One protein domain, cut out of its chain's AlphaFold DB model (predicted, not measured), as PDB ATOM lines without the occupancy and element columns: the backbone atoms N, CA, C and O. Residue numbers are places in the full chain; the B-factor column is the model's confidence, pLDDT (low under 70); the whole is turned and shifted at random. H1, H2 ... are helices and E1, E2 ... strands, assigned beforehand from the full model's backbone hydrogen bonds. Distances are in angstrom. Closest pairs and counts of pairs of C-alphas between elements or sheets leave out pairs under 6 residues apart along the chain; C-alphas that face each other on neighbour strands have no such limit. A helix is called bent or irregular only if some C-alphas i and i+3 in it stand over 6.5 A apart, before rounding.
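This is residues 66 to 181 of the 267 residues of an uncharacterized protein of Amycolatopsis decaplanina DSM 44594 (UniProt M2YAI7). A strongly twisted sheet of five strands, curled like part of a barrel, runs out into a long bent hairpin, E4 and E5. H1 packs over E4, H2 packs beside that hairpin, and H3 only grazes the sheet. The printed part has 116 residues, with E1 to E5 followed by H1 to H3; the antiparallel sheet has the order E1, E2, E3, E4, E5, and the class is mixed. The whole is compact, with a radius of gyration of the C-alphas of 15.4 A and spans of 43 by 31 by 27 A.

E1, residues 66 to 69, begins at C-alpha 66 (18.832, 24.752, -26.825). E2 is residues 74 to 78 and E3 residues 84 to 89. E4, residues 94 to 105, is 22.4 A long and bends by 103 degrees at residue 100; E5, residues 113 to 122, is 24.6 A long and bends by 69 degrees at residue 117. H1 is residues 137 to 146, H2 residues 152 to 161, and H3 residues 170 to 180, ending at C-alpha 180 (24.920, 11.469, -1.742).

The strands form a meander, each the antiparallel neighbour of the one before. Within hydrogen-bond range are N 67 and O 76 at 2.8 A, N 75 and O 88 at 2.8 A, N 87 and O 96 at 2.8 A, and N 97 and O 119 at 2.7 A. H1 is on the sheet, over E4, at a height of 9.3 A; the closest C-alphas, of Gly 99 and Leu 145, are 6.6 A apart. H2 stands at the sheet's level, 3.1 A; its closest C-alphas with E5, of Val 120 and Val 152, are 5.4 A apart. H2 and H3 are close but not clearly touching, at 7.7 A between the C-alphas of Val 152 and Leu 175. In H1, H2 and H3 every O i to N i+4 pair is within hydrogen-bond range.

The C-alphas farthest apart, of Ser 109 and Lys 135, are 46.2 A apart. The printed part has no cut; the link from E5 to H1, 14 residues, is long. Mean pLDDT of the printed part is 74.1, but residues 158 to 181 are under 70 and H3 has a mean of 33.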
ATOM      1  N   TYR A  66      19.096  24.633 -28.256       94.38
ATOM      2  CA  TYR A  66      18.832  24.752 -26.825       94.38
ATOM      3  C   TYR A  66      17.564  25.573 -26.605       94.38
ATOM      4  O   TYR A  66      17.454  26.701 -27.075       94.38
ATOM      5  N   GLU A  67      16.593  24.993 -25.912       93.56
ATOM      6  CA  GLU A  67      15.323  25.623 -25.570       93.56
ATOM      7  C   GLU A  67      15.227  25.756 -24.050       93.56
ATOM      8  O   GLU A  67      15.378  24.773 -23.322       93.56
ATOM      9  N   ARG A  68      14.968  26.968 -23.556       92.19
ATOM     10  CA  ARG A  68      14.717  27.200 -22.132       92.19
ATOM     11  C   ARG A  68      13.236  27.073 -21.843       92.19
ATOM     12  O   ARG A  68      12.413  27.758 -22.442       92.19
ATOM     13  N   LEU A  69      12.914  26.218 -20.883       79.94
ATOM     14  CA  LEU A  69      11.575  26.102 -20.335       79.94
ATOM     15  C   LEU A  69      11.590  26.574 -18.886       79.94
ATOM     16  O   LEU A  69      12.561  26.371 -18.162       79.94
ATOM     17  N   SER A  70      10.480  27.173 -18.474       72.94
ATOM     18  CA  SER A  70      10.187  27.426 -17.067       72.94
ATOM     19  C   SER A  70       9.254  26.336 -16.548       72.94
ATOM     20  O   SER A  70       8.529  25.711 -17.324       72.94
ATOM     21  N   ARG A  71       9.240  26.126 -15.233       55.12
ATOM     22  CA  ARG A  71       8.307  25.225 -14.557       55.12
ATOM     23  C   ARG A  71       8.449  23.724 -14.866       55.12
ATOM     24  O   ARG A  71       7.518  23.131 -15.409       55.12
ATOM     25  N   PRO A  72       9.547  23.052 -14.451       58.84
ATOM     26  CA  PRO A  72      10.773  23.586 -13.839       58.84
ATOM     27  C   PRO A  72      11.679  24.325 -14.815       58.84
ATOM     28  O   PRO A  72      11.636  24.045 -16.012       58.84
ATOM     29  N   ALA A  73      12.503  25.242 -14.300       73.00
ATOM     30  CA  ALA A  73      13.613  25.823 -15.050       73.00
ATOM     31  C   ALA A  73      14.522  24.709 -15.597       73.00
ATOM     32  O   ALA A  73      15.107  23.927 -14.837       73.00
ATOM     33  N   ARG A  74      14.586  24.596 -16.927       82.81
ATOM     34  CA  ARG A  74      15.320  23.530 -17.619       82.81
ATOM     35  C   ARG A  74      15.765  23.940 -19.015       82.81
ATOM     36  O   ARG A  74      15.097  24.719 -19.693       82.81
ATOM     37  N   THR A  75      16.878  23.360 -19.451       89.19
ATOM     38  CA  THR A  75      17.357  23.426 -20.833       89.19
ATOM     39  C   THR A  75      16.985  22.125 -21.532       89.19
ATOM     40  O   THR A  75      17.440  21.049 -21.143       89.19
ATOM     41  N   VAL A  76      16.156  22.216 -22.564       92.62
ATOM     42  CA  VAL A  76      15.823  21.112 -23.465       92.62
ATOM     43  C   VAL A  76      16.737  21.198 -24.676       92.62
ATOM     44  O   VAL A  76      16.815  22.231 -25.336       92.62
ATOM     45  N   VAL A  77      17.434  20.108 -24.972       94.50
ATOM     46  CA  VAL A  77      18.280  19.993 -26.157       94.50
ATOM     47  C   VAL A  77      17.516  19.249 -27.226       94.50
ATOM     48  O   VAL A  77      16.983  18.165 -26.971       94.50
ATOM     49  N   ARG A  78      17.490  19.823 -28.422       93.62
ATOM     50  CA  ARG A  78      16.859  19.235 -29.596       93.62
ATOM     51  C   ARG A  78      17.874  18.947 -30.687       93.62
ATOM     52  O   ARG A  78      18.833  19.702 -30.853       93.62
ATOM     53  N   SER A  79      17.636  17.870 -31.424       88.75
ATOM     54  CA  SER A  79      18.340  17.586 -32.667       88.75
ATOM     55  C   SER A  79      17.946  18.562 -33.779       88.75
ATOM     56  O   SER A  79      16.981  19.321 -33.656       88.75
ATOM     57  N   ASP A  80      18.665  18.485 -34.891       84.75
ATOM     58  CA  ASP A  80      18.323  19.095 -36.178       84.75
ATOM     59  C   ASP A  80      16.895  18.762 -36.648       84.75
ATOM     60  O   ASP A  80      16.176  19.634 -37.128       84.75
ATOM     61  N   THR A  81      16.434  17.532 -36.419       85.25
ATOM     62  CA  THR A  81      15.057  17.101 -36.708       85.25
ATOM     63  C   THR A  81      14.019  17.631 -35.708       85.25
ATOM     64  O   THR A  81      12.840  17.296 -35.812       85.25
ATOM     65  N   GLY A  82      14.433  18.393 -34.690       85.81
ATOM     66  CA  GLY A  82      13.569  18.921 -33.630       85.81
ATOM     67  C   GLY A  82      13.232  17.930 -32.507       85.81
ATOM     68  O   GLY A  82      12.497  18.289 -31.578       85.81
ATOM     69  N   ALA A  83      13.770  16.706 -32.549       87.12
ATOM     70  CA  ALA A  83      13.538  15.691 -31.524       87.12
ATOM     71  C   ALA A  83      14.263  16.060 -30.226       87.12
ATOM     72  O   ALA A  83      15.389  16.546 -30.267       87.12
ATOM     73  N   VAL A  84      13.641  15.829 -29.067       89.12
ATOM     74  CA  VAL A  84      14.286  16.078 -27.768       89.12
ATOM     75  C   VAL A  84      15.313  14.985 -27.498       89.12
ATOM     76  O   VAL A  84      14.959  13.813 -27.430       89.12
ATOM     77  N   VAL A  85      16.571  15.377 -27.307       93.88
ATOM     78  CA  VAL A  85      17.694  14.453 -27.080       93.88
ATOM     79  C   VAL A  85      18.190  14.493 -25.641       93.88
ATOM     80  O   VAL A  85      18.733  13.508 -25.147       93.88
ATOM     81  N   ALA A  86      17.978  15.611 -24.946       91.56
ATOM     82  CA  ALA A  86      18.324  15.751 -23.541       91.56
ATOM     83  C   ALA A  86      17.458  16.807 -22.845       91.56
ATOM     84  O   ALA A  86      17.016  17.770 -23.467       91.56
ATOM     85  N   THR A  87      17.236  16.647 -21.545       86.62
ATOM     86  CA  THR A  87      16.661  17.667 -20.665       86.62
ATOM     87  C   THR A  87      17.536  17.820 -19.428       86.62
ATOM     88  O   THR A  87      17.830  16.849 -18.726       86.62
ATOM     89  N   PHE A  88      17.938  19.060 -19.170       83.88
ATOM     90  CA  PHE A  88      18.778  19.460 -18.052       83.88
ATOM     91  C   PHE A  88      17.983  20.355 -17.118       83.88
ATOM     92  O   PHE A  88      17.583  21.447 -17.512       83.88
ATOM     93  N   THR A  89      17.765  19.912 -15.887       79.44
ATOM     94  CA  THR A  89      17.047  20.696 -14.878       79.44
ATOM     95  C   THR A  89      18.034  21.539 -14.085       79.44
ATOM     96  O   THR A  89      19.051  21.023 -13.618       79.44
ATOM     97  N   ASP A  90      17.744  22.823 -13.904       74.94
ATOM     98  CA  ASP A  90      18.631  23.734 -13.182       74.94
ATOM     99  C   ASP A  90      18.897  23.249 -11.750       74.94
ATOM    100  O   ASP A  90      18.015  22.760 -11.043       74.94
ATOM    101  N   GLY A  91      20.159  23.330 -11.330       64.44
ATOM    102  CA  GLY A  91      20.642  22.810 -10.057       64.44
ATOM    103  C   GLY A  91      20.778  21.284  -9.994       64.44
ATOM    104  O   GLY A  91      21.419  20.783  -9.065       64.44
ATOM    105  N   ALA A  92      20.238  20.516 -10.944       65.81
ATOM    106  CA  ALA A  92      20.354  19.061 -10.941       65.81
ATOM    107  C   ALA A  92      21.718  18.604 -11.471       65.81
ATOM    108  O   ALA A  92      22.278  19.178 -12.403       65.81
ATOM    109  N   ARG A  93      22.257  17.524 -10.893       74.94
ATOM    110  CA  ARG A  93      23.360  16.763 -11.508       74.94
ATOM    111  C   ARG A  93      22.861  15.611 -12.365       74.94
ATOM    112  O   ARG A  93      23.652  15.049 -13.106       74.94
ATOM    113  N   SER A  94      21.593  15.237 -12.262       75.62
ATOM    114  CA  SER A  94      20.976  14.269 -13.160       75.62
ATOM    115  C   SER A  94      20.512  14.947 -14.444       75.62
ATOM    116  O   SER A  94      19.972  16.049 -14.415       75.62
ATOM    117  N   VAL A  95      20.696  14.254 -15.560       80.81
ATOM    118  CA  VAL A  95      20.192  14.628 -16.886       80.81
ATOM    119  C   VAL A  95      19.325  13.497 -17.419       80.81
ATOM    120  O   VAL A  95      19.680  12.329 -17.257       80.81
ATOM    121  N   VAL A  96      18.220  13.835 -18.075       85.81
ATOM    122  CA  VAL A  96      17.425  12.866 -18.837       85.81
ATOM    123  C   VAL A  96      17.854  12.947 -20.296       85.81
ATOM    124  O   VAL A  96      17.853  14.026 -20.876       85.81
ATOM    125  N   LEU A  97      18.233  11.823 -20.889       87.38
ATOM    126  CA  LEU A  97      18.662  11.687 -22.278       87.38
ATOM    127  C   LEU A  97      17.680  10.792 -23.029       87.38
ATOM    128  O   LEU A  97      17.191   9.808 -22.467       87.38
ATOM    129  N   ALA A  98      17.449  11.093 -24.302       88.56
ATOM    130  CA  ALA A  98      16.857  10.136 -25.222       88.56
ATOM    131  C   ALA A  98      17.930   9.124 -25.642       88.56
ATOM    132  O   ALA A  98      19.044   9.487 -26.022       88.56
ATOM    133  N   GLY A  99      17.602   7.842 -25.560       87.69
ATOM    134  CA  GLY A  99      18.491   6.757 -25.947       87.69
ATOM    135  C   GLY A  99      17.708   5.540 -26.422       87.69
ATOM    136  O   GLY A  99      16.497   5.617 -26.613       87.69
ATOM    137  N   PRO A 100      18.376   4.389 -26.609       87.62
ATOM    138  CA  PRO A 100      17.711   3.184 -27.086       87.62
ATOM    139  C   PRO A 100      16.521   2.796 -26.203       87.62
ATOM    140  O   PRO A 100      16.624   2.817 -24.971       87.62
ATOM    141  N   ALA A 101      15.413   2.419 -26.841       85.69
ATOM    142  CA  ALA A 101      14.228   1.937 -26.148       85.69
ATOM    143  C   ALA A 101      14.550   0.679 -25.337       85.69
ATOM    144  O   ALA A 101      15.235  -0.231 -25.809       85.69
ATOM    145  N   ARG A 102      14.026   0.623 -24.115       85.44
ATOM    146  CA  ARG A 102      14.184  -0.510 -23.205       85.44
ATOM    147  C   ARG A 102      12.941  -0.710 -22.355       85.44
ATOM    148  O   ARG A 102      12.207   0.238 -22.070       85.44
ATOM    149  N   ASP A 103      12.755  -1.950 -21.928       83.38
ATOM    150  CA  ASP A 103      11.637  -2.350 -21.089       83.38
ATOM    151  C   ASP A 103      12.092  -2.475 -19.633       83.38
ATOM    152  O   ASP A 103      13.083  -3.133 -19.314       83.38
ATOM    153  N   PHE A 104      11.339  -1.847 -18.736       74.62
ATOM    154  CA  PHE A 104      11.514  -1.957 -17.295       74.62
ATOM    155  C   PHE A 104      10.370  -2.780 -16.706       74.62
ATOM    156  O   PHE A 104       9.261  -2.259 -16.560       74.62
ATOM    157  N   PRO A 105      10.610  -4.043 -16.319       70.56
ATOM    158  CA  PRO A 105       9.616  -4.831 -15.608       70.56
ATOM    159  C   PRO A 105       9.263  -4.149 -14.289       70.56
ATOM    160  O   PRO A 105      10.137  -3.949 -13.437       70.56
ATOM    161  N   VAL A 106       7.985  -3.803 -14.135       64.12
ATOM    162  CA  VAL A 106       7.419  -3.200 -12.922       64.12
ATOM    163  C   VAL A 106       6.644  -4.196 -12.060       64.12
ATOM    164  O   VAL A 106       6.118  -3.843 -11.009       64.12
ATOM    165  N   SER A 107       6.599  -5.460 -12.472       66.50
ATOM    166  CA  SER A 107       6.171  -6.590 -11.651       66.50
ATOM    167  C   SER A 107       7.271  -7.648 -11.622       66.50
ATOM    168  O   SER A 107       8.053  -7.773 -12.565       66.50
ATOM    169  N   ARG A 108       7.340  -8.430 -10.534       64.12
ATOM    170  CA  ARG A 108       8.291  -9.555 -10.445       64.12
ATOM    171  C   ARG A 108       8.006 -10.638 -11.487       64.12
ATOM    172  O   ARG A 108       8.937 -11.285 -11.935       64.12
ATOM    173  N   SER A 109       6.746 -10.790 -11.890       65.25
ATOM    174  CA  SER A 109       6.331 -11.697 -12.962       65.25
ATOM    175  C   SER A 109       6.638 -11.172 -14.369       65.25
ATOM    176  O   SER A 109       6.467 -11.910 -15.330       65.25
ATOM    177  N   GLY A 110       7.014  -9.896 -14.523       67.06
ATOM    178  CA  GLY A 110       7.236  -9.268 -15.830       67.06
ATOM    179  C   GLY A 110       5.965  -8.932 -16.619       67.06
ATOM    180  O   GLY A 110       6.056  -8.329 -17.681       67.06
ATOM    181  N   SER A 111       4.775  -9.239 -16.093       68.75
ATOM    182  CA  SER A 111       3.481  -8.988 -16.753       68.75
ATOM    183  C   SER A 111       3.139  -7.507 -16.969       68.75
ATOM    184  O   SER A 111       2.170  -7.179 -17.647       68.75
ATOM    185  N   SER A 112       3.886  -6.591 -16.357       68.25
ATOM    186  CA  SER A 112       3.745  -5.156 -16.578       68.25
ATOM    187  C   SER A 112       5.121  -4.547 -16.770       68.25
ATOM    188  O   SER A 112       6.010  -4.735 -15.936       68.25
ATOM    189  N   VAL A 113       5.278  -3.799 -17.860       79.00
ATOM    190  CA  VAL A 113       6.527  -3.134 -18.234       79.00
ATOM    191  C   VAL A 113       6.299  -1.639 -18.428       79.00
ATOM    192  O   VAL A 113       5.247  -1.204 -18.903       79.00
ATOM    193  N   VAL A 114       7.294  -0.844 -18.052       75.31
ATOM    194  CA  VAL A 114       7.445   0.539 -18.504       75.31
ATOM    195  C   VAL A 114       8.428   0.501 -19.661       75.31
ATOM    196  O   VAL A 114       9.612   0.244 -19.452       75.31
ATOM    197  N   ARG A 115       7.935   0.711 -20.880       83.44
ATOM    198  CA  ARG A 115       8.786   0.872 -22.059       83.44
ATOM    199  C   ARG A 115       9.168   2.336 -22.180       83.44
ATOM    200  O   ARG A 115       8.293   3.199 -22.151       83.44
ATOM    201  N   GLY A 116      10.455   2.620 -22.320       80.31
ATOM    202  CA  GLY A 116      10.917   3.994 -22.422       80.31
ATOM    203  C   GLY A 116      12.284   4.130 -23.063       80.31
ATOM    204  O   GLY A 116      13.108   3.218 -23.045       80.31
ATOM    205  N   GLU A 117      12.510   5.319 -23.605       87.50
ATOM    206  CA  GLU A 117      13.773   5.761 -24.201       87.50
ATOM    207  C   GLU A 117      14.533   6.712 -23.274       87.50
ATOM    208  O   GLU A 117      15.539   7.287 -23.664       87.50
ATOM    209  N   ALA A 118      14.059   6.892 -22.040       83.06
ATOM    210  CA  ALA A 118      14.701   7.766 -21.073       83.06
ATOM    211  C   ALA A 118      15.917   7.081 -20.436       83.06
ATOM    212  O   ALA A 118      15.819   5.976 -19.886       83.06
ATOM    213  N   TRP A 119      17.055   7.768 -20.480       86.31
ATOM    214  CA  TRP A 119      18.316   7.392 -19.845       86.31
ATOM    215  C   TRP A 119      18.773   8.502 -18.906       86.31
ATOM    216  O   TRP A 119      18.796   9.664 -19.290       86.31
ATOM    217  N   VAL A 120      19.153   8.159 -17.678       82.75
ATOM    218  CA  VAL A 120      19.501   9.135 -16.641       82.75
ATOM    219  C   VAL A 120      20.986   9.063 -16.312       82.75
ATOM    220  O   VAL A 120      21.456   8.102 -15.696       82.75
ATOM    221  N   ARG A 121      21.735  10.097 -16.706       84.12
ATOM    222  CA  ARG A 121      23.188  10.209 -16.480       84.12
ATOM    223  C   ARG A 121      23.511  11.282 -15.445       84.12
ATOM    224  O   ARG A 121      22.653  12.078 -15.076       84.12
ATOM    225  N   LEU A 122      24.759  11.288 -14.971       79.31
ATOM    226  CA  LEU A 122      25.257  12.297 -14.040       79.31
ATOM    227  C   LEU A 122      26.213  13.270 -14.732       79.31
ATOM    228  O   LEU A 122      27.166  12.876 -15.404       79.31
ATOM    229  N   LEU A 123      25.966  14.551 -14.504       77.06
ATOM    230  CA  LEU A 123      26.828  15.655 -14.870       77.06
ATOM    231  C   LEU A 123      28.025  15.772 -13.918       77.06
ATOM    232  O   LEU A 123      27.902  15.509 -12.715       77.06
ATOM    233  N   PRO A 124      29.169  16.287 -14.408       80.38
ATOM    234  CA  PRO A 124      30.319  16.589 -13.562       80.38
ATOM    235  C   PRO A 124      30.023  17.693 -12.538       80.38
ATOM    236  O   PRO A 124      30.635  17.701 -11.475       80.38
ATOM    237  N   GLN A 125      29.032  18.548 -12.780       74.88
ATOM    238  CA  GLN A 125      28.608  19.619 -11.877       74.88
ATOM    239  C   GLN A 125      27.098  19.866 -11.996       74.88
ATOM    240  O   GLN A 125      26.508  19.437 -12.986       74.88
ATOM    241  N   PRO A 126      26.454  20.508 -11.005       78.31
ATOM    242  CA  PRO A 126      25.059  20.924 -11.131       78.31
ATOM    243  C   PRO A 126      24.829  21.753 -12.396       78.31
ATOM    244  O   PRO A 126      25.664  22.594 -12.739       78.31
ATOM    245  N   TRP A 127      23.711  21.518 -13.079       82.50
ATOM    246  CA  TRP A 127      23.336  22.301 -14.246       82.50
ATOM    247  C   TRP A 127      23.015  23.744 -13.858       82.50
ATOM    248  O   TRP A 127      22.434  24.011 -12.806       82.50
ATOM    249  N   LYS A 128      23.377  24.674 -14.734       84.50
ATOM    250  CA  LYS A 128      23.021  26.086 -14.649       84.50
ATOM    251  C   LYS A 128      22.691  26.553 -16.059       84.50
ATOM    252  O   LYS A 128      23.326  26.104 -17.009       84.50
ATOM    253  N   GLU A 129      21.740  27.464 -16.184       88.75
ATOM    254  CA  GLU A 129      21.484  28.160 -17.443       88.75
ATOM    255  C   GLU A 129      22.775  28.701 -18.084       88.75
ATOM    256  O   GLU A 129      23.636  29.264 -17.396       88.75
ATOM    257  N   GLY A 130      22.920  28.490 -19.394       93.38
ATOM    258  CA  GLY A 130      24.096  28.878 -20.170       93.38
ATOM    259  C   GLY A 130      25.266  27.894 -20.083       93.38
ATOM    260  O   GLY A 130      26.278  28.085 -20.762       93.38
ATOM    261  N   ALA A 131      25.167  26.825 -19.284       92.38
ATOM    262  CA  ALA A 131      26.214  25.811 -19.186       92.38
ATOM    263  C   ALA A 131      26.445  25.053 -20.507       92.38
ATOM    264  O   ALA A 131      27.538  24.519 -20.712       92.38
ATOM    265  N   GLU A 132      25.470  25.064 -21.419       93.75
ATOM    266  CA  GLU A 132      25.581  24.540 -22.782       93.75
ATOM    267  C   GLU A 132      26.681  25.221 -23.616       93.75
ATOM    268  O   GLU A 132      27.248  24.591 -24.508       93.75
ATOM    269  N   GLY A 133      27.046  26.468 -23.291       93.31
ATOM    270  CA  GLY A 133      28.154  27.191 -23.928       93.31
ATOM    271  C   GLY A 133      29.542  26.791 -23.410       93.31
ATOM    272  O   GLY A 133      30.562  27.256 -23.919       93.31
ATOM    273  N   GLY A 134      29.619  25.942 -22.382       92.56
ATOM    274  CA  GLY A 134      30.884  25.496 -21.808       92.56
ATOM    275  C   GLY A 134      31.647  24.543 -22.733       92.56
ATOM    276  O   GLY A 134      31.077  23.605 -23.283       92.56
ATOM    277  N   LYS A 135      32.979  24.691 -22.814       91.81
ATOM    278  CA  LYS A 135      33.857  23.808 -23.621       91.81
ATOM    279  C   LYS A 135      33.723  22.316 -23.276       91.81
ATOM    280  O   LYS A 135      33.982  21.462 -24.115       91.81
ATOM    281  N   TRP A 136      33.326  22.001 -22.041       90.06
ATOM    282  CA  TRP A 136      33.124  20.631 -21.565       90.06
ATOM    283  C   TRP A 136      31.826  19.996 -22.084       90.06
ATOM    284  O   TRP A 136      31.734  18.771 -22.162       90.06
ATOM    285  N   PHE A 137      30.816  20.809 -22.411       93.50
ATOM    286  CA  PHE A 137      29.438  20.350 -22.544       93.50
ATOM    287  C   PHE A 137      29.218  19.481 -23.780       93.50
ATOM    288  O   PHE A 137      28.704  18.372 -23.651       93.50
ATOM    289  N   ARG A 138      29.648  19.941 -24.963       91.25
ATOM    290  CA  ARG A 138      29.433  19.216 -26.229       91.25
ATOM    291  C   ARG A 138      30.033  17.810 -26.179       91.25
ATOM    292  O   ARG A 138      29.341  16.844 -26.483       91.25
ATOM    293  N   ALA A 139      31.289  17.712 -25.741       90.69
ATOM    294  CA  ALA A 139      31.998  16.441 -25.617       90.69
ATOM    295  C   ALA A 139      31.343  15.517 -24.580       90.69
ATOM    296  O   ALA A 139      31.207  14.317 -24.816       90.69
ATOM    297  N   TRP A 140      30.903  16.071 -23.446       93.50
ATOM    298  CA  TRP A 140      30.189  15.299 -22.433       93.50
ATOM    299  C   TRP A 140      28.832  14.793 -22.950       93.50
ATOM    300  O   TRP A 140      28.513  13.627 -22.732       93.50
ATOM    301  N   LEU A 141      28.056  15.619 -23.662       93.38
ATOM    302  CA  LEU A 141      26.734  15.241 -24.170       93.38
ATOM    303  C   LEU A 141      26.841  14.132 -25.222       93.38
ATOM    304  O   LEU A 141      26.099  13.155 -25.144       93.38
ATOM    305  N   ASP A 142      27.801  14.224 -26.145       90.00
ATOM    306  CA  ASP A 142      28.042  13.160 -27.129       90.00
ATOM    307  C   ASP A 142      28.450  11.848 -26.467       90.00
ATOM    308  O   ASP A 142      27.899  10.791 -26.783       90.00
ATOM    309  N   ALA A 143      29.371  11.910 -25.503       87.88
ATOM    310  CA  ALA A 143      29.773  10.733 -24.746       87.88
ATOM    311  C   ALA A 143      28.582  10.123 -23.990       87.88
ATOM    312  O   ALA A 143      28.400   8.908 -24.003       87.88
ATOM    313  N   ALA A 144      27.738  10.953 -23.373       89.06
ATOM    314  CA  ALA A 144      26.590  10.501 -22.598       89.06
ATOM    315  C   ALA A 144      25.486   9.877 -23.473       89.06
ATOM    316  O   ALA A 144      24.888   8.876 -23.069       89.06
ATOM    317  N   LEU A 145      25.240  10.420 -24.672       90.31
ATOM    318  CA  LEU A 145      24.304   9.866 -25.661       90.31
ATOM    319  C   LEU A 145      24.820   8.568 -26.296       90.31
ATOM    320  O   LEU A 145      24.026   7.688 -26.648       90.31
ATOM    321  N   ALA A 146      26.139   8.422 -26.433       88.25
ATOM    322  CA  ALA A 146      26.779   7.200 -26.915       88.25
ATOM    323  C   ALA A 146      26.903   6.117 -25.827       88.25
ATOM    324  O   ALA A 146      26.983   4.933 -26.153       88.25
ATOM    325  N   ASP A 147      26.889   6.492 -24.546       84.94
ATOM    326  CA  ASP A 147      27.083   5.571 -23.429       84.94
ATOM    327  C   ASP A 147      25.946   4.536 -23.333       84.94
ATOM    328  O   ASP A 147      24.758   4.863 -23.220       84.94
ATOM    329  N   ARG A 148      26.327   3.256 -23.353       85.12
ATOM    330  CA  ARG A 148      25.433   2.094 -23.216       85.12
ATOM    331  C   ARG A 148      25.574   1.384 -21.870       85.12
ATOM    332  O   ARG A 148      24.874   0.406 -21.621       85.12
ATOM    333  N   SER A 149      26.445   1.871 -20.986       82.25
ATOM    334  CA  SER A 149      26.580   1.358 -19.624       82.25
ATOM    335  C   SER A 149      25.278   1.552 -18.831       82.25
ATOM    336  O   SER A 149      24.486   2.440 -19.163       82.25
ATOM    337  N   PRO A 150      25.028   0.761 -17.773       79.44
ATOM    338  CA  PRO A 150      23.868   0.952 -16.908       79.44
ATOM    339  C   PRO A 150      23.810   2.380 -16.356       79.44
ATOM    340  O   PRO A 150      24.780   2.889 -15.801       79.44
ATOM    341  N   ASP A 151      22.665   3.024 -16.519       74.44
ATOM    342  CA  ASP A 151      22.393   4.374 -16.035       74.44
ATOM    343  C   ASP A 151      21.730   4.331 -14.641       74.44
ATOM    344  O   ASP A 151      21.614   3.263 -14.025       74.44
ATOM    345  N   VAL A 152      21.274   5.476 -14.120       74.75
ATOM    346  CA  VAL A 152      20.647   5.533 -12.784       74.75
ATOM    347  C   VAL A 152      19.397   4.647 -12.709       74.75
ATOM    348  O   VAL A 152      19.235   3.914 -11.731       74.75
ATOM    349  N   LEU A 153      18.547   4.642 -13.743       73.50
ATOM    350  CA  LEU A 153      17.317   3.838 -13.759       73.50
ATOM    351  C   LEU A 153      17.612   2.335 -13.804       73.50
ATOM    352  O   LEU A 153      17.038   1.568 -13.025       73.50
ATOM    353  N   ALA A 154      18.538   1.902 -14.664       74.69
ATOM    354  CA  ALA A 154      18.957   0.503 -14.725       74.69
ATOM    355  C   ALA A 154      19.592   0.042 -13.405       74.69
ATOM    356  O   ALA A 154      19.320  -1.064 -12.934       74.69
ATOM    357  N   THR A 155      20.397   0.898 -12.775       70.06
ATOM    358  CA  THR A 155      21.027   0.589 -11.485       70.06
ATOM    359  C   THR A 155      19.985   0.450 -10.380       70.06
ATOM    360  O   THR A 155      19.971  -0.557  -9.668       70.06
ATOM    361  N   ALA A 156      19.052   1.400 -10.277       66.62
ATOM    362  CA  ALA A 156      17.958   1.330  -9.313       66.62
ATOM    363  C   ALA A 156      17.115   0.057  -9.510       66.62
ATOM    364  O   ALA A 156      16.750  -0.614  -8.540       66.62
ATOM    365  N   ARG A 157      16.875  -0.343 -10.767       71.88
ATOM    366  CA  ARG A 157      16.165  -1.585 -11.084       71.88
ATOM    367  C   ARG A 157      16.915  -2.827 -10.610       71.88
ATOM    368  O   ARG A 157      16.262  -3.716 -10.063       71.88
ATOM    369  N   ARG A 158      18.237  -2.911 -10.794       68.56
ATOM    370  CA  ARG A 158      19.048  -4.042 -10.299       68.56
ATOM    371  C   ARG A 158      18.958  -4.171  -8.781       68.56
ATOM    372  O   ARG A 158      18.724  -5.264  -8.280       68.56
ATOM    373  N   HIS A 159      19.025  -3.051  -8.059       64.25
ATOM    374  CA  HIS A 159      18.834  -3.047  -6.605       64.25
ATOM    375  C   HIS A 159      17.445  -3.543  -6.195       64.25
ATOM    376  O   HIS A 159      17.332  -4.308  -5.243       64.25
ATOM    377  N   TRP A 160      16.393  -3.163  -6.927       66.62
ATOM    378  CA  TRP A 160      15.046  -3.681  -6.670       66.62
ATOM    379  C   TRP A 160      14.907  -5.184  -6.973       66.62
ATOM    380  O   TRP A 160      14.166  -5.881  -6.283       66.62
ATOM    381  N   ALA A 161      15.626  -5.691  -7.980       68.12
ATOM    382  CA  ALA A 161      15.622  -7.112  -8.341       68.12
ATOM    383  C   ALA A 161      16.276  -8.004  -7.279       68.12
ATOM    384  O   ALA A 161      15.938  -9.178  -7.191       68.12
ATOM    385  N   GLY A 162      17.211  -7.447  -6.503       66.44
ATOM    386  CA  GLY A 162      18.176  -8.231  -5.730       66.44
ATOM    387  C   GLY A 162      19.440  -8.601  -6.519       66.44
ATOM    388  O   GLY A 162      20.346  -9.189  -5.944       66.44
ATOM    389  N   ASP A 163      19.544  -8.183  -7.785       65.75
ATOM    390  CA  ASP A 163      20.644  -8.517  -8.707       65.75
ATOM    391  C   ASP A 163      21.718  -7.416  -8.771       65.75
ATOM    392  O   ASP A 163      22.537  -7.361  -9.692       65.75
ATOM    393  N   ALA A 164      21.686  -6.459  -7.840       56.88
ATOM    394  CA  ALA A 164      22.731  -5.448  -7.771       56.88
ATOM    395  C   ALA A 164      24.049  -6.098  -7.328       56.88
ATOM    396  O   ALA A 164      24.059  -6.819  -6.325       56.88
ATOM    397  N   PRO A 165      25.167  -5.833  -8.027       46.12
ATOM    398  CA  PRO A 165      26.462  -6.324  -7.586       46.12
ATOM    399  C   PRO A 165      26.737  -5.829  -6.162       46.12
ATOM    400  O   PRO A 165      26.429  -4.684  -5.812       46.12
ATOM    401  N   LYS A 166      27.321  -6.702  -5.332       45.31
ATOM    402  CA  LYS A 166      27.866  -6.294  -4.033       45.31
ATOM    403  C   LYS A 166      28.840  -5.145  -4.290       45.31
ATOM    404  O   LYS A 166      29.630  -5.211  -5.227       45.31
ATOM    405  N   ILE A 167      28.723  -4.074  -3.509       40.75
ATOM    406  CA  ILE A 167      29.448  -2.823  -3.744       40.75
ATOM    407  C   ILE A 167      30.953  -3.065  -3.538       40.75
ATOM    408  O   ILE A 167      31.473  -2.931  -2.438       40.75
ATOM    409  N   SER A 168      31.641  -3.437  -4.612       37.31
ATOM    410  CA  SER A 168      33.101  -3.409  -4.773       37.31
ATOM    411  C   SER A 168      33.509  -2.675  -6.060       37.31
ATOM    412  O   SER A 168      34.691  -2.462  -6.314       37.31
ATOM    413  N   ASP A 169      32.528  -2.249  -6.862       36.97
ATOM    414  CA  ASP A 169      32.729  -1.666  -8.183       36.97
ATOM    415  C   ASP A 169      32.806  -0.130  -8.097       36.97
ATOM    416  O   ASP A 169      31.828   0.570  -7.806       36.97
ATOM    417  N   SER A 170      34.001   0.416  -8.320       29.33
ATOM    418  CA  SER A 170      34.347   1.826  -8.079       29.33
ATOM    419  C   SER A 170      33.508   2.833  -8.887       29.33
ATOM    420  O   SER A 170      33.322   3.977  -8.455       29.33
ATOM    421  N   ARG A 171      32.928   2.420 -10.025       40.88
ATOM    422  CA  ARG A 171      31.981   3.238 -10.810       40.88
ATOM    423  C   ARG A 171      30.595   3.321 -10.167       40.88
ATOM    424  O   ARG A 171      30.007   4.401 -10.151       40.88
ATOM    425  N   LEU A 172      30.102   2.226  -9.586       32.34
ATOM    426  CA  LEU A 172      28.835   2.201  -8.846       32.34
ATOM    427  C   LEU A 172      28.953   2.944  -7.516       32.34
ATOM    428  O   LEU A 172      28.034   3.663  -7.135       32.34
ATOM    429  N   ILE A 173      30.118   2.868  -6.866       31.22
ATOM    430  CA  ILE A 173      30.444   3.688  -5.695       31.22
ATOM    431  C   ILE A 173      30.383   5.175  -6.067       31.22
ATOM    432  O   ILE A 173      29.720   5.935  -5.374       31.22
ATOM    433  N   LYS A 174      30.970   5.616  -7.190       33.84
ATOM    434  CA  LYS A 174      30.846   7.019  -7.639       33.84
ATOM    435  C   LYS A 174      29.417   7.423  -8.005       33.84
ATOM    436  O   LYS A 174      29.052   8.565  -7.746       33.84
ATOM    437  N   LEU A 175      28.611   6.522  -8.568       38.56
ATOM    438  CA  LEU A 175      27.197   6.776  -8.857       38.56
ATOM    439  C   LEU A 175      26.410   6.972  -7.549       38.56
ATOM    440  O   LEU A 175      25.766   7.997  -7.376       38.56
ATOM    441  N   VAL A 176      26.537   6.056  -6.586       31.95
ATOM    442  CA  VAL A 176      25.800   6.069  -5.306       31.95
ATOM    443  C   VAL A 176      26.319   7.139  -4.328       31.95
ATOM    444  O   VAL A 176      25.523   7.850  -3.719       31.95
ATOM    445  N   TYR A 177      27.635   7.339  -4.208       28.08
ATOM    446  CA  TYR A 177      28.218   8.416  -3.387       28.08
ATOM    447  C   TYR A 177      28.147   9.789  -4.071       28.08
ATOM    448  O   TYR A 177      28.059  10.810  -3.388       28.08
ATOM    449  N   GLY A 178      28.137   9.842  -5.405       33.09
ATOM    450  CA  GLY A 178      27.865  11.062  -6.169       33.09
ATOM    451  C   GLY A 178      26.414  11.529  -6.027       33.09
ATOM    452  O   GLY A 178      26.174  12.731  -5.968       33.09
ATOM    453  N   LEU A 179      25.475  10.587  -5.878       35.81
ATOM    454  CA  LEU A 179      24.080  10.831  -5.486       35.81
ATOM    455  C   LEU A 179      23.960  11.337  -4.029       35.81
ATOM    456  O   LEU A 179      23.019  12.053  -3.702       35.81
ATOM    457  N   SER A 180      24.924  11.033  -3.151       29.31
ATOM    458  CA  SER A 180      24.920  11.469  -1.742       29.31
ATOM    459  C   SER A 180      25.382  12.921  -1.534       29.31
ATOM    460  O   SER A 180      25.047  13.526  -0.517       29.31
ATOM    461  N   ARG A 181      26.102  13.531  -2.490       27.31
ATOM    462  CA  ARG A 181      26.533  14.938  -2.405       27.31
ATOM    463  C   ARG A 181      25.841  15.778  -3.483       27.31
ATOM    464  O   ARG A 181      26.373  15.959  -4.573       27.31
TER     465      ARG A 181